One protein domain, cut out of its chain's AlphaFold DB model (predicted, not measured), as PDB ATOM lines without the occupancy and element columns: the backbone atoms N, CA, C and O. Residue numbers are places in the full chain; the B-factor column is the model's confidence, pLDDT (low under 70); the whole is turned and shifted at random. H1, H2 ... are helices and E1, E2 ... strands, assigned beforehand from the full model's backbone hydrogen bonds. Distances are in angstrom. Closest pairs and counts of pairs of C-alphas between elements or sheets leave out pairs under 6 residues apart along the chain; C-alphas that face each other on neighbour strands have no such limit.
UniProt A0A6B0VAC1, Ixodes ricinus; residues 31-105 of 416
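What this domain is: This is residues 31 to 105 of the 416 residues of a protein of Ixodes ricinus (UniProt A0A6B0VAC1). A strongly twisted sheet is built round a long hairpin, E1 and E2, with the short strand E3 folding back beside one end of E2 and E4 running beside the other end. The small helix H1 only grazes this sheet, and a long stretch with no named element, residues 31 to 51, leads into E1. The printed part has 75 residues; along the chain come four named strands, E1 to E4, and then one named helix, H1; the sheet is branched, with the antiparallel neighbour pairs E1 and E2, E2 and E3, and E2 and E4. The class is mostly strand, though under half of the residues are in named elements. The whole is compact, with a radius of gyration of the C-alphas of 12.7 A and spans of 37 by 28 by 20 A.

How they stand to each other: Begin at E2, residues 69 to 78, which has three neighbours. On one side of it, beside residues 70 to 78, look for E1, residues 52 to 63, antiparallel at 156 degrees; N 59 and O 73 are within hydrogen-bond range at 2.8 A. On the other side of E2 lie E3, residues 80 to 82, beside residues 75 to 78, and E4, residues 88 to 93, beside residues 69 to 74. E2 and E3 form a hairpin, antiparallel at 110 degrees, with N 80 and O 78 at 2.8 A. E2 and E4 are antiparallel at 145 degrees, with N 72 and O 90 at 2.8 A. E1, E2 and E3 make a meander, each strand the antiparallel neighbour of the one before. E3 and E4 are apart. The closest C-alphas of E1 and E3, those of Ser 59 and Cys 81, are 5.4 A apart. H1, residues 98 to 103, only grazes the sheet, with its residues 100 to 101; in it every O i to N i+4 pair is within hydrogen-bond range.

Where its parts are: Find C-alpha 52 at (179.517, 162.714, 103.780); from there E1 runs 29.9 A to Glu 63 and bends by 59 degrees at residue 55. E2 runs 27.8 A from Val 69 to C-alpha 78 at (181.568, 162.898, 98.299). E3 spans 6.1 A from Arg 80 to Leu 82, and E4 16.4 A from Thr 88 to Asp 93. H1 runs 8.7 A from Pro 98 to C-alpha 103 at (174.102, 144.106, 89.525).

The domain as a whole: The two C-alphas farthest apart, those of Phe 47 and Ala 65, are 38.8 A apart. The printed part has no cut, and the four links between named elements are tight. The mean pLDDT of the printed part is 70.6; look for values under 70 at residues 31 to 39, 42 to 55, 65 to 67, 79, 85 to 86 and 96.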
ATOM      1  N   VAL A  31     178.709 145.952  96.772       66.56
ATOM      2  CA  VAL A  31     179.336 144.727  96.275       66.56
ATOM      3  C   VAL A  31     180.728 144.550  96.865       66.56
ATOM      4  O   VAL A  31     181.479 145.508  97.035       66.56
ATOM      5  N   GLU A  32     181.077 143.311  97.177       68.56
ATOM      6  CA  GLU A  32     182.410 142.926  97.624       68.56
ATOM      7  C   GLU A  32     183.180 142.318  96.446       68.56
ATOM      8  O   GLU A  32     182.679 141.415  95.783       68.56
ATOM      9  N   ILE A  33     184.391 142.810  96.166       64.38
ATOM     10  CA  ILE A  33     185.226 142.316  95.057       64.38
ATOM     11  C   ILE A  33     186.474 141.653  95.645       64.38
ATOM     12  O   ILE A  33     187.252 142.327  96.316       64.38
ATOM     13  N   ASN A  34     186.712 140.365  95.384       62.69
ATOM     14  CA  ASN A  34     187.920 139.644  95.825       62.69
ATOM     15  C   ASN A  34     188.223 139.744  97.341       62.69
ATOM     16  O   ASN A  34     189.387 139.854  97.728       62.69
ATOM     17  N   GLY A  35     187.200 139.744  98.205       58.66
ATOM     18  CA  GLY A  35     187.383 139.851  99.664       58.66
ATOM     19  C   GLY A  35     187.807 141.243 100.157       58.66
ATOM     20  O   GLY A  35     188.437 141.368 101.208       58.66
ATOM     21  N   SER A  36     187.561 142.288  99.357       60.59
ATOM     22  CA  SER A  36     187.819 143.683  99.733       60.59
ATOM     23  C   SER A  36     186.706 144.264 100.617       60.59
ATOM     24  O   SER A  36     185.701 143.632 100.898       60.59
ATOM     25  N   TRP A  37     186.873 145.497 101.099       59.31
ATOM     26  CA  TRP A  37     185.796 146.183 101.820       59.31
ATOM     27  C   TRP A  37     184.592 146.430 100.892       59.31
ATOM     28  O   TRP A  37     184.813 146.699  99.713       59.31
ATOM     29  N   PRO A  38     183.341 146.395 101.391       67.75
ATOM     30  CA  PRO A  38     182.147 146.591 100.568       67.75
ATOM     31  C   PRO A  38     182.181 147.929  99.814       67.75
ATOM     32  O   PRO A  38     182.374 148.988 100.415       67.75
ATOM     33  N   ILE A  39     181.978 147.869  98.495       67.75
ATOM     34  CA  ILE A  39     182.027 148.997  97.559       67.75
ATOM     35  C   ILE A  39     180.600 149.371  97.160       67.75
ATOM     36  O   ILE A  39     179.859 148.544  96.633       67.75
ATOM     37  N   ALA A  40     180.217 150.627  97.369       71.75
ATOM     38  CA  ALA A  40     178.911 151.134  96.965       71.75
ATOM     39  C   ALA A  40     178.810 151.293  95.437       71.75
ATOM     40  O   ALA A  40     179.716 151.821  94.790       71.75
ATOM     41  N   LEU A  41     177.682 150.908  94.846       70.19
ATOM     42  CA  LEU A  41     177.425 151.122  93.414       70.19
ATOM     43  C   LEU A  41     176.993 152.558  93.100       70.19
ATOM     44  O   LEU A  41     177.137 153.027  91.975       70.19
ATOM     45  N   SER A  42     176.486 153.272  94.106       68.06
ATOM     46  CA  SER A  42     176.081 154.671  94.010       68.06
ATOM     47  C   SER A  42     176.319 155.395  95.334       68.06
ATOM     48  O   SER A  42     176.209 154.806  96.406       68.06
ATOM     49  N   CYS A  43     176.601 156.696  95.260       67.31
ATOM     50  CA  CYS A  43     176.726 157.573  96.429       67.31
ATOM     51  C   CYS A  43     175.406 158.267  96.817       67.31
ATOM     52  O   CYS A  43     175.424 159.174  97.647       67.31
ATOM     53  N   SER A  44     174.279 157.890  96.199       59.81
ATOM     54  CA  SER A  44     172.981 158.552  96.396       59.81
ATOM     55  C   SER A  44     172.063 157.729  97.302       59.81
ATOM     56  O   SER A  44     171.751 156.583  96.985       59.81
ATOM     57  N   CYS A  45     171.578 158.319  98.398       54.12
ATOM     58  CA  CYS A  45     170.532 157.728  99.236       54.12
ATOM     59  C   CYS A  45     169.136 158.121  98.727       54.12
ATOM     60  O   CYS A  45     168.920 159.246  98.276       54.12
ATOM     61  N   LYS A  46     168.149 157.224  98.867       46.12
ATOM     62  CA  LYS A  46     166.751 157.424  98.419       46.12
ATOM     63  C   LYS A  46     165.988 158.587  99.092       46.12
ATOM     64  O   LYS A  46     164.835 158.812  98.744       46.12
ATOM     65  N   PHE A  47     166.600 159.320 100.024       46.25
ATOM     66  CA  PHE A  47     165.935 160.314 100.878       46.25
ATOM     67  C   PHE A  47     166.617 161.696 100.911       46.25
ATOM     68  O   PHE A  47     166.552 162.376 101.925       46.25
ATOM     69  N   ASN A  48     167.250 162.150  99.821       45.09
ATOM     70  CA  ASN A  48     167.846 163.502  99.705       45.09
ATOM     71  C   ASN A  48     168.922 163.875 100.752       45.09
ATOM     72  O   ASN A  48     169.405 165.006 100.756       45.09
ATOM     73  N   GLU A  49     169.356 162.939 101.593       45.47
ATOM     74  CA  GLU A  49     170.508 163.113 102.470       45.47
ATOM     75  C   GLU A  49     171.766 162.612 101.756       45.47
ATOM     76  O   GLU A  49     171.872 161.447 101.367       45.47
ATOM     77  N   ASN A  50     172.719 163.518 101.539       45.25
ATOM     78  CA  ASN A  50     174.002 163.187 100.934       45.25
ATOM     79  C   ASN A  50     174.912 162.556 101.986       45.25
ATOM     80  O   ASN A  50     175.170 163.159 103.030       45.25
ATOM     81  N   PHE A  51     175.446 161.369 101.699       47.22
ATOM     82  CA  PHE A  51     176.437 160.760 102.577       47.22
ATOM     83  C   PHE A  51     177.754 161.544 102.489       47.22
ATOM     84  O   PHE A  51     178.390 161.605 101.433       47.22
ATOM     85  N   VAL A  52     178.179 162.133 103.608       47.38
ATOM     86  CA  VAL A  52     179.517 162.714 103.780       47.38
ATOM     87  C   VAL A  52     180.358 161.681 104.528       47.38
ATOM     88  O   VAL A  52     180.393 161.650 105.754       47.38
ATOM     89  N   GLY A  53     181.007 160.780 103.792       54.38
ATOM     90  CA  GLY A  53     181.848 159.742 104.383       54.38
ATOM     91  C   GLY A  53     182.743 159.054 103.359       54.38
ATOM     92  O   GLY A  53     182.389 158.943 102.191       54.38
ATOM     93  N   ARG A  54     183.916 158.578 103.805       62.22
ATOM     94  CA  ARG A  54     184.973 157.954 102.977       62.22
ATOM     95  C   ARG A  54     184.618 156.544 102.464       62.22
ATOM     96  O   ARG A  54     185.490 155.680 102.422       62.22
ATOM     97  N   LEU A  55     183.358 156.282 102.120       69.94
ATOM     98  CA  LEU A  55     182.960 154.988 101.568       69.94
ATOM     99  C   LEU A  55     183.503 154.834 100.136       69.94
ATOM    100  O   LEU A  55     183.418 155.792  99.355       69.94
ATOM    101  N   PRO A  56     184.068 153.665  99.787       74.88
ATOM    102  CA  PRO A  56     184.478 153.377  98.422       74.88
ATOM    103  C   PRO A  56     183.246 153.217  97.524       74.88
ATOM    104  O   PRO A  56     182.242 152.630  97.931       74.88
ATOM    105  N   CYS A  57     183.329 153.728  96.299       78.94
ATOM    106  CA  CYS A  57     182.253 153.660  95.315       78.94
ATOM    107  C   CYS A  57     182.759 153.279  93.928       78.94
ATOM    108  O   CYS A  57     183.894 153.589  93.570       78.94
ATOM    109  N   VAL A  58     181.912 152.647  93.117       82.38
ATOM    110  CA  VAL A  58     182.216 152.398  91.705       82.38
ATOM    111  C   VAL A  58     182.096 153.710  90.932       82.38
ATOM    112  O   VAL A  58     181.015 154.280  90.817       82.38
ATOM    113  N   SER A  59     183.213 154.205  90.398       84.06
ATOM    114  CA  SER A  59     183.216 155.420  89.580       84.06
ATOM    115  C   SER A  59     182.961 155.131  88.109       84.06
ATOM    116  O   SER A  59     182.314 155.926  87.433       84.06
ATOM    117  N   SER A  60     183.535 154.053  87.585       81.81
ATOM    118  CA  SER A  60     183.367 153.671  86.187       81.81
ATOM    119  C   SER A  60     183.664 152.196  86.002       81.81
ATOM    120  O   SER A  60     184.581 151.664  86.632       81.81
ATOM    121  N   VAL A  61     182.943 151.576  85.076       82.44
ATOM    122  CA  VAL A  61     183.197 150.215  84.613       82.44
ATOM    123  C   VAL A  61     183.517 150.286  83.129       82.44
ATOM    124  O   VAL A  61     182.739 150.835  82.353       82.44
ATOM    125  N   ALA A  62     184.678 149.771  82.743       82.12
ATOM    126  CA  ALA A  62     185.104 149.706  81.352       82.12
ATOM    127  C   ALA A  62     185.278 148.245  80.936       82.12
ATOM    128  O   ALA A  62     185.971 147.483  81.614       82.12
ATOM    129  N   GLU A  63     184.677 147.855  79.814       77.00
ATOM    130  CA  GLU A  63     184.966 146.560  79.199       77.00
ATOM    131  C   GLU A  63     186.434 146.498  78.767       77.00
ATOM    132  O   GLU A  63     186.994 147.466  78.247       77.00
ATOM    133  N   THR A  64     187.066 145.349  78.984       71.81
ATOM    134  CA  THR A  64     188.423 145.098  78.494       71.81
ATOM    135  C   THR A  64     188.393 144.382  77.139       71.81
ATOM    136  O   THR A  64     187.341 143.998  76.627       71.81
ATOM    137  N   ALA A  65     189.568 144.164  76.541       65.12
ATOM    138  CA  ALA A  65     189.691 143.318  75.352       65.12
ATOM    139  C   ALA A  65     189.332 141.837  75.626       65.12
ATOM    140  O   ALA A  65     189.071 141.072  74.688       65.12
ATOM    141  N   GLU A  66     189.328 141.427  76.898       64.50
ATOM    142  CA  GLU A  66     188.994 140.082  77.351       64.50
ATOM    143  C   GLU A  66     187.486 139.953  77.639       64.50
ATOM    144  O   GLU A  66     186.832 140.855  78.155       64.50
ATOM    145  N   GLU A  67     186.890 138.823  77.252       68.50
ATOM    146  CA  GLU A  67     185.435 138.635  77.308       68.50
ATOM    147  C   GLU A  67     184.919 138.424  78.722       68.50
ATOM    148  O   GLU A  67     185.415 137.543  79.426       68.50
ATOM    149  N   ASN A  68     183.845 139.140  79.063       71.81
ATOM    150  CA  ASN A  68     183.269 139.212  80.406       71.81
ATOM    151  C   ASN A  68     184.246 139.777  81.449       71.81
ATOM    152  O   ASN A  68     183.944 139.727  82.632       71.81
ATOM    153  N   VAL A  69     185.388 140.337  81.035       77.06
ATOM    154  CA  VAL A  69     186.344 140.961  81.947       77.06
ATOM    155  C   VAL A  69     186.166 142.470  81.890       77.06
ATOM    156  O   VAL A  69     186.294 143.092  80.828       77.06
ATOM    157  N   VAL A  70     185.899 143.061  83.047       80.62
ATOM    158  CA  VAL A  70     185.716 144.503  83.205       80.62
ATOM    159  C   VAL A  70     186.776 145.083  84.129       80.62
ATOM    160  O   VAL A  70     187.238 144.442  85.072       80.62
ATOM    161  N   THR A  71     187.165 146.321  83.851       81.94
ATOM    162  CA  THR A  71     187.949 147.138  84.774       81.94
ATOM    163  C   THR A  71     187.000 148.037  85.551       81.94
ATOM    164  O   THR A  71     186.322 148.880  84.965       81.94
ATOM    165  N   ILE A  72     186.971 147.863  86.866       84.12
ATOM    166  CA  ILE A  72     186.179 148.653  87.804       84.12
ATOM    167  C   ILE A  72     187.119 149.654  88.469       84.12
ATOM    168  O   ILE A  72     188.080 149.274  89.141       84.12
ATOM    169  N   VAL A  73     186.855 150.941  88.264       84.31
ATOM    170  CA  VAL A  73     187.582 152.031  88.924       84.31
ATOM    171  C   VAL A  73     186.814 152.422  90.173       84.31
ATOM    172  O   VAL A  73     185.639 152.789  90.089       84.31
ATOM    173  N   VAL A  74     187.481 152.352  91.322       83.38
ATOM    174  CA  VAL A  74     186.886 152.682  92.617       83.38
ATOM    175  C   VAL A  74     187.328 154.077  93.043       83.38
ATOM    176  O   VAL A  74     188.521 154.378  93.099       83.38
ATOM    177  N   GLY A  75     186.344 154.925  93.324       82.56
ATOM    178  CA  GLY A  75     186.509 156.256  93.893       82.56
ATOM    179  C   GLY A  75     186.029 156.320  95.342       82.56
ATOM    180  O   GLY A  75     185.757 155.301  95.979       82.56
ATOM    181  N   LYS A  76     185.900 157.538  95.867       82.38
ATOM    182  CA  LYS A  76     185.341 157.826  97.196       82.38
ATOM    183  C   LYS A  76     184.057 158.636  97.065       82.38
ATOM    184  O   LYS A  76     183.990 159.560  96.252       82.38
ATOM    185  N   CYS A  77     183.059 158.324  97.887       73.75
ATOM    186  CA  CYS A  77     181.828 159.105  97.919       73.75
ATOM    187  C   CYS A  77     182.047 160.484  98.552       73.75
ATOM    188  O   CYS A  77     182.495 160.608  99.689       73.75
ATOM    189  N   ASN A  78     181.693 161.530  97.808       74.12
ATOM    190  CA  ASN A  78     181.568 162.898  98.299       74.12
ATOM    191  C   ASN A  78     180.530 163.631  97.436       74.12
ATOM    192  O   ASN A  78     180.893 164.270  96.445       74.12
ATOM    193  N   PHE A  79     179.238 163.452  97.744       69.94
ATOM    194  CA  PHE A  79     178.064 163.828  96.918       69.94
ATOM    195  C   PHE A  79     177.952 163.085  95.572       69.94
ATOM    196  O   PHE A  79     176.866 162.730  95.128       69.94
ATOM    197  N   ARG A  80     179.086 162.803  94.937       72.62
ATOM    198  CA  ARG A  80     179.280 161.954  93.760       72.62
ATOM    199  C   ARG A  80     180.486 161.048  93.999       72.62
ATOM    200  O   ARG A  80     181.269 161.294  94.917       72.62
ATOM    201  N   CYS A  81     180.648 160.019  93.175       78.31
ATOM    202  CA  CYS A  81     181.854 159.202  93.232       78.31
ATOM    203  C   CYS A  81     183.027 159.982  92.620       78.31
ATOM    204  O   CYS A  81     182.984 160.337  91.443       78.31
ATOM    205  N   LEU A  82     184.036 160.312  93.431       81.75
ATOM    206  CA  LEU A  82     185.225 161.051  93.000       81.75
ATOM    207  C   LEU A  82     186.428 160.112  92.905       81.75
ATOM    208  O   LEU A  82     186.718 159.368  93.841       81.75
ATOM    209  N   VAL A  83     187.143 160.190  91.787       82.12
ATOM    210  CA  VAL A  83     188.382 159.446  91.528       82.12
ATOM    211  C   VAL A  83     189.558 160.353  91.870       82.12
ATOM    212  O   VAL A  83     189.670 161.441  91.310       82.12
ATOM    213  N   ASP A  84     190.412 159.928  92.797       77.62
ATOM    214  CA  ASP A  84     191.695 160.578  93.070       77.62
ATOM    215  C   ASP A  84     192.822 159.931  92.240       77.62
ATOM    216  O   ASP A  84     192.658 158.860  91.645       77.62
ATOM    217  N   GLU A  85     193.993 160.577  92.188       68.69
ATOM    218  CA  GLU A  85     195.184 160.030  91.511       68.69
ATOM    219  C   GLU A  85     195.624 158.672  92.092       68.69
ATOM    220  O   GLU A  85     196.305 157.901  91.421       68.69
ATOM    221  N   ASN A  86     195.168 158.348  93.309       66.81
ATOM    222  CA  ASN A  86     195.427 157.096  94.020       66.81
ATOM    223  C   ASN A  86     194.276 156.074  93.913       66.81
ATOM    224  O   ASN A  86     194.185 155.141  94.719       66.81
ATOM    225  N   SER A  87     193.385 156.244  92.936       73.38
ATOM    226  CA  SER A  87     192.239 155.357  92.742       73.38
ATOM    227  C   SER A  87     192.653 153.913  92.468       73.38
ATOM    228  O   SER A  87     193.592 153.615  91.725       73.38
ATOM    229  N   THR A  88     191.920 152.983  93.075       78.94
ATOM    230  CA  THR A  88     192.177 151.550  92.922       78.94
ATOM    231  C   THR A  88     191.408 151.013  91.720       78.94
ATOM    232  O   THR A  88     190.214 151.279  91.561       78.94
ATOM    233  N   LYS A  89     192.092 150.245  90.868       81.44
ATOM    234  CA  LYS A  89     191.494 149.576  89.710       81.44
ATOM    235  C   LYS A  89     191.424 148.081  89.971       81.44
ATOM    236  O   LYS A  89     192.444 147.457  90.251       81.44
ATOM    237  N   TYR A  90     190.234 147.516  89.827       77.88
ATOM    238  CA  TYR A  90     190.004 146.080  89.913       77.88
ATOM    239  C   TYR A  90     189.724 145.537  88.519       77.88
ATOM    240  O   TYR A  90     188.909 146.092  87.790       77.88
ATOM    241  N   VAL A  91     190.397 144.452  88.146       75.94
ATOM    242  CA  VAL A  91     190.086 143.696  86.928       75.94
ATOM    243  C   VAL A  91     189.306 142.467  87.360       75.94
ATOM    244  O   VAL A  91     189.839 141.643  88.104       75.94
ATOM    245  N   VAL A  92     188.050 142.373  86.934       74.19
ATOM    246  CA  VAL A  92     187.108 141.350  87.398       74.19
ATOM    247  C   VAL A  92     186.566 140.567  86.214       74.19
ATOM    248  O   VAL A  92     186.110 141.163  85.240       74.19
ATOM    249  N   ASP A  93     186.606 139.237  86.308       73.38
ATOM    250  CA  ASP A  93     185.897 138.345  85.389       73.38
ATOM    251  C   ASP A  93     184.462 138.160  85.899       73.38
ATOM    252  O   ASP A  93     184.201 137.526  86.920       73.38
ATOM    253  N   LEU A  94     183.510 138.741  85.182       75.38
ATOM    254  CA  LEU A  94     182.091 138.666  85.502       75.38
ATOM    255  C   LEU A  94     181.549 137.233  85.375       75.38
ATOM    256  O   LEU A  94     180.507 136.921  85.943       75.38
ATOM    257  N   GLN A  95     182.242 136.338  84.659       72.12
ATOM    258  CA  GLN A  95     181.826 134.941  84.531       72.12
ATOM    259  C   GLN A  95     182.064 134.135  85.816       72.12
ATOM    260  O   GLN A  95     181.304 133.206  86.089       72.12
ATOM    261  N   SER A  96     183.088 134.486  86.602       67.50
ATOM    262  CA  SER A  96     183.285 133.941  87.951       67.50
ATOM    263  C   SER A  96     182.391 134.610  88.996       67.50
ATOM    264  O   SER A  96     182.147 134.008  90.034       67.50
ATOM    265  N   GLU A  97     181.864 135.804  88.703       72.75
ATOM    266  CA  GLU A  97     181.067 136.630  89.619       72.75
ATOM    267  C   GLU A  97     179.691 136.993  89.014       72.75
ATOM    268  O   GLU A  97     179.414 138.160  88.715       72.75
ATOM    269  N   PRO A  98     178.786 136.013  88.807       71.00
ATOM    270  CA  PRO A  98     177.521 136.233  88.098       71.00
ATOM    271  C   PRO A  98     176.572 137.199  88.821       71.00
ATOM    272  O   PRO A  98     175.782 137.887  88.175       71.00
ATOM    273  N   LEU A  99     176.660 137.281  90.153       71.94
ATOM    274  CA  LEU A  99     175.888 138.237  90.950       71.94
ATOM    275  C   LEU A  99     176.344 139.677  90.682       71.94
ATOM    276  O   LEU A  99     175.512 140.544  90.432       71.94
ATOM    277  N   LEU A 100     177.660 139.912  90.649       77.94
ATOM    278  CA  LEU A 100     178.228 141.214  90.298       77.94
ATOM    279  C   LEU A 100     177.882 141.603  88.855       77.94
ATOM    280  O   LEU A 100     177.569 142.761  88.592       77.94
ATOM    281  N   ALA A 101     177.900 140.641  87.929       76.88
ATOM    282  CA  ALA A 101     177.500 140.861  86.541       76.88
ATOM    283  C   ALA A 101     176.055 141.370  86.435       76.88
ATOM    284  O   ALA A 101     175.807 142.372  85.766       76.88
ATOM    285  N   SER A 102     175.126 140.711  87.137       77.81
ATOM    286  CA  SER A 102     173.713 141.104  87.181       77.81
ATOM    287  C   SER A 102     173.533 142.511  87.744       77.81
ATOM    288  O   SER A 102     172.778 143.304  87.187       77.81
ATOM    289  N   GLU A 103     174.240 142.829  88.826       75.06
ATOM    290  CA  GLU A 103     174.102 144.106  89.525       75.06
ATOM    291  C   GLU A 103     174.698 145.280  88.732       75.06
ATOM    292  O   GLU A 103     174.163 146.387  88.720       75.06
ATOM    293  N   LEU A 104     175.773 145.024  87.983       78.62
ATOM    294  CA  LEU A 104     176.348 145.984  87.040       78.62
ATOM    295  C   LEU A 104     175.577 146.057  85.706       78.62
ATOM    296  O   LEU A 104     175.959 146.832  84.829       78.62
ATOM    297  N   GLY A 105     174.516 145.261  85.527       77.00
ATOM    298  CA  GLY A 105     173.700 145.236  84.311       77.00
ATOM    299  C   GLY A 105     174.378 144.585  83.097       77.00
ATOM    300  O   GLY A 105     173.987 144.854  81.960       77.00
TER     301      GLY A 105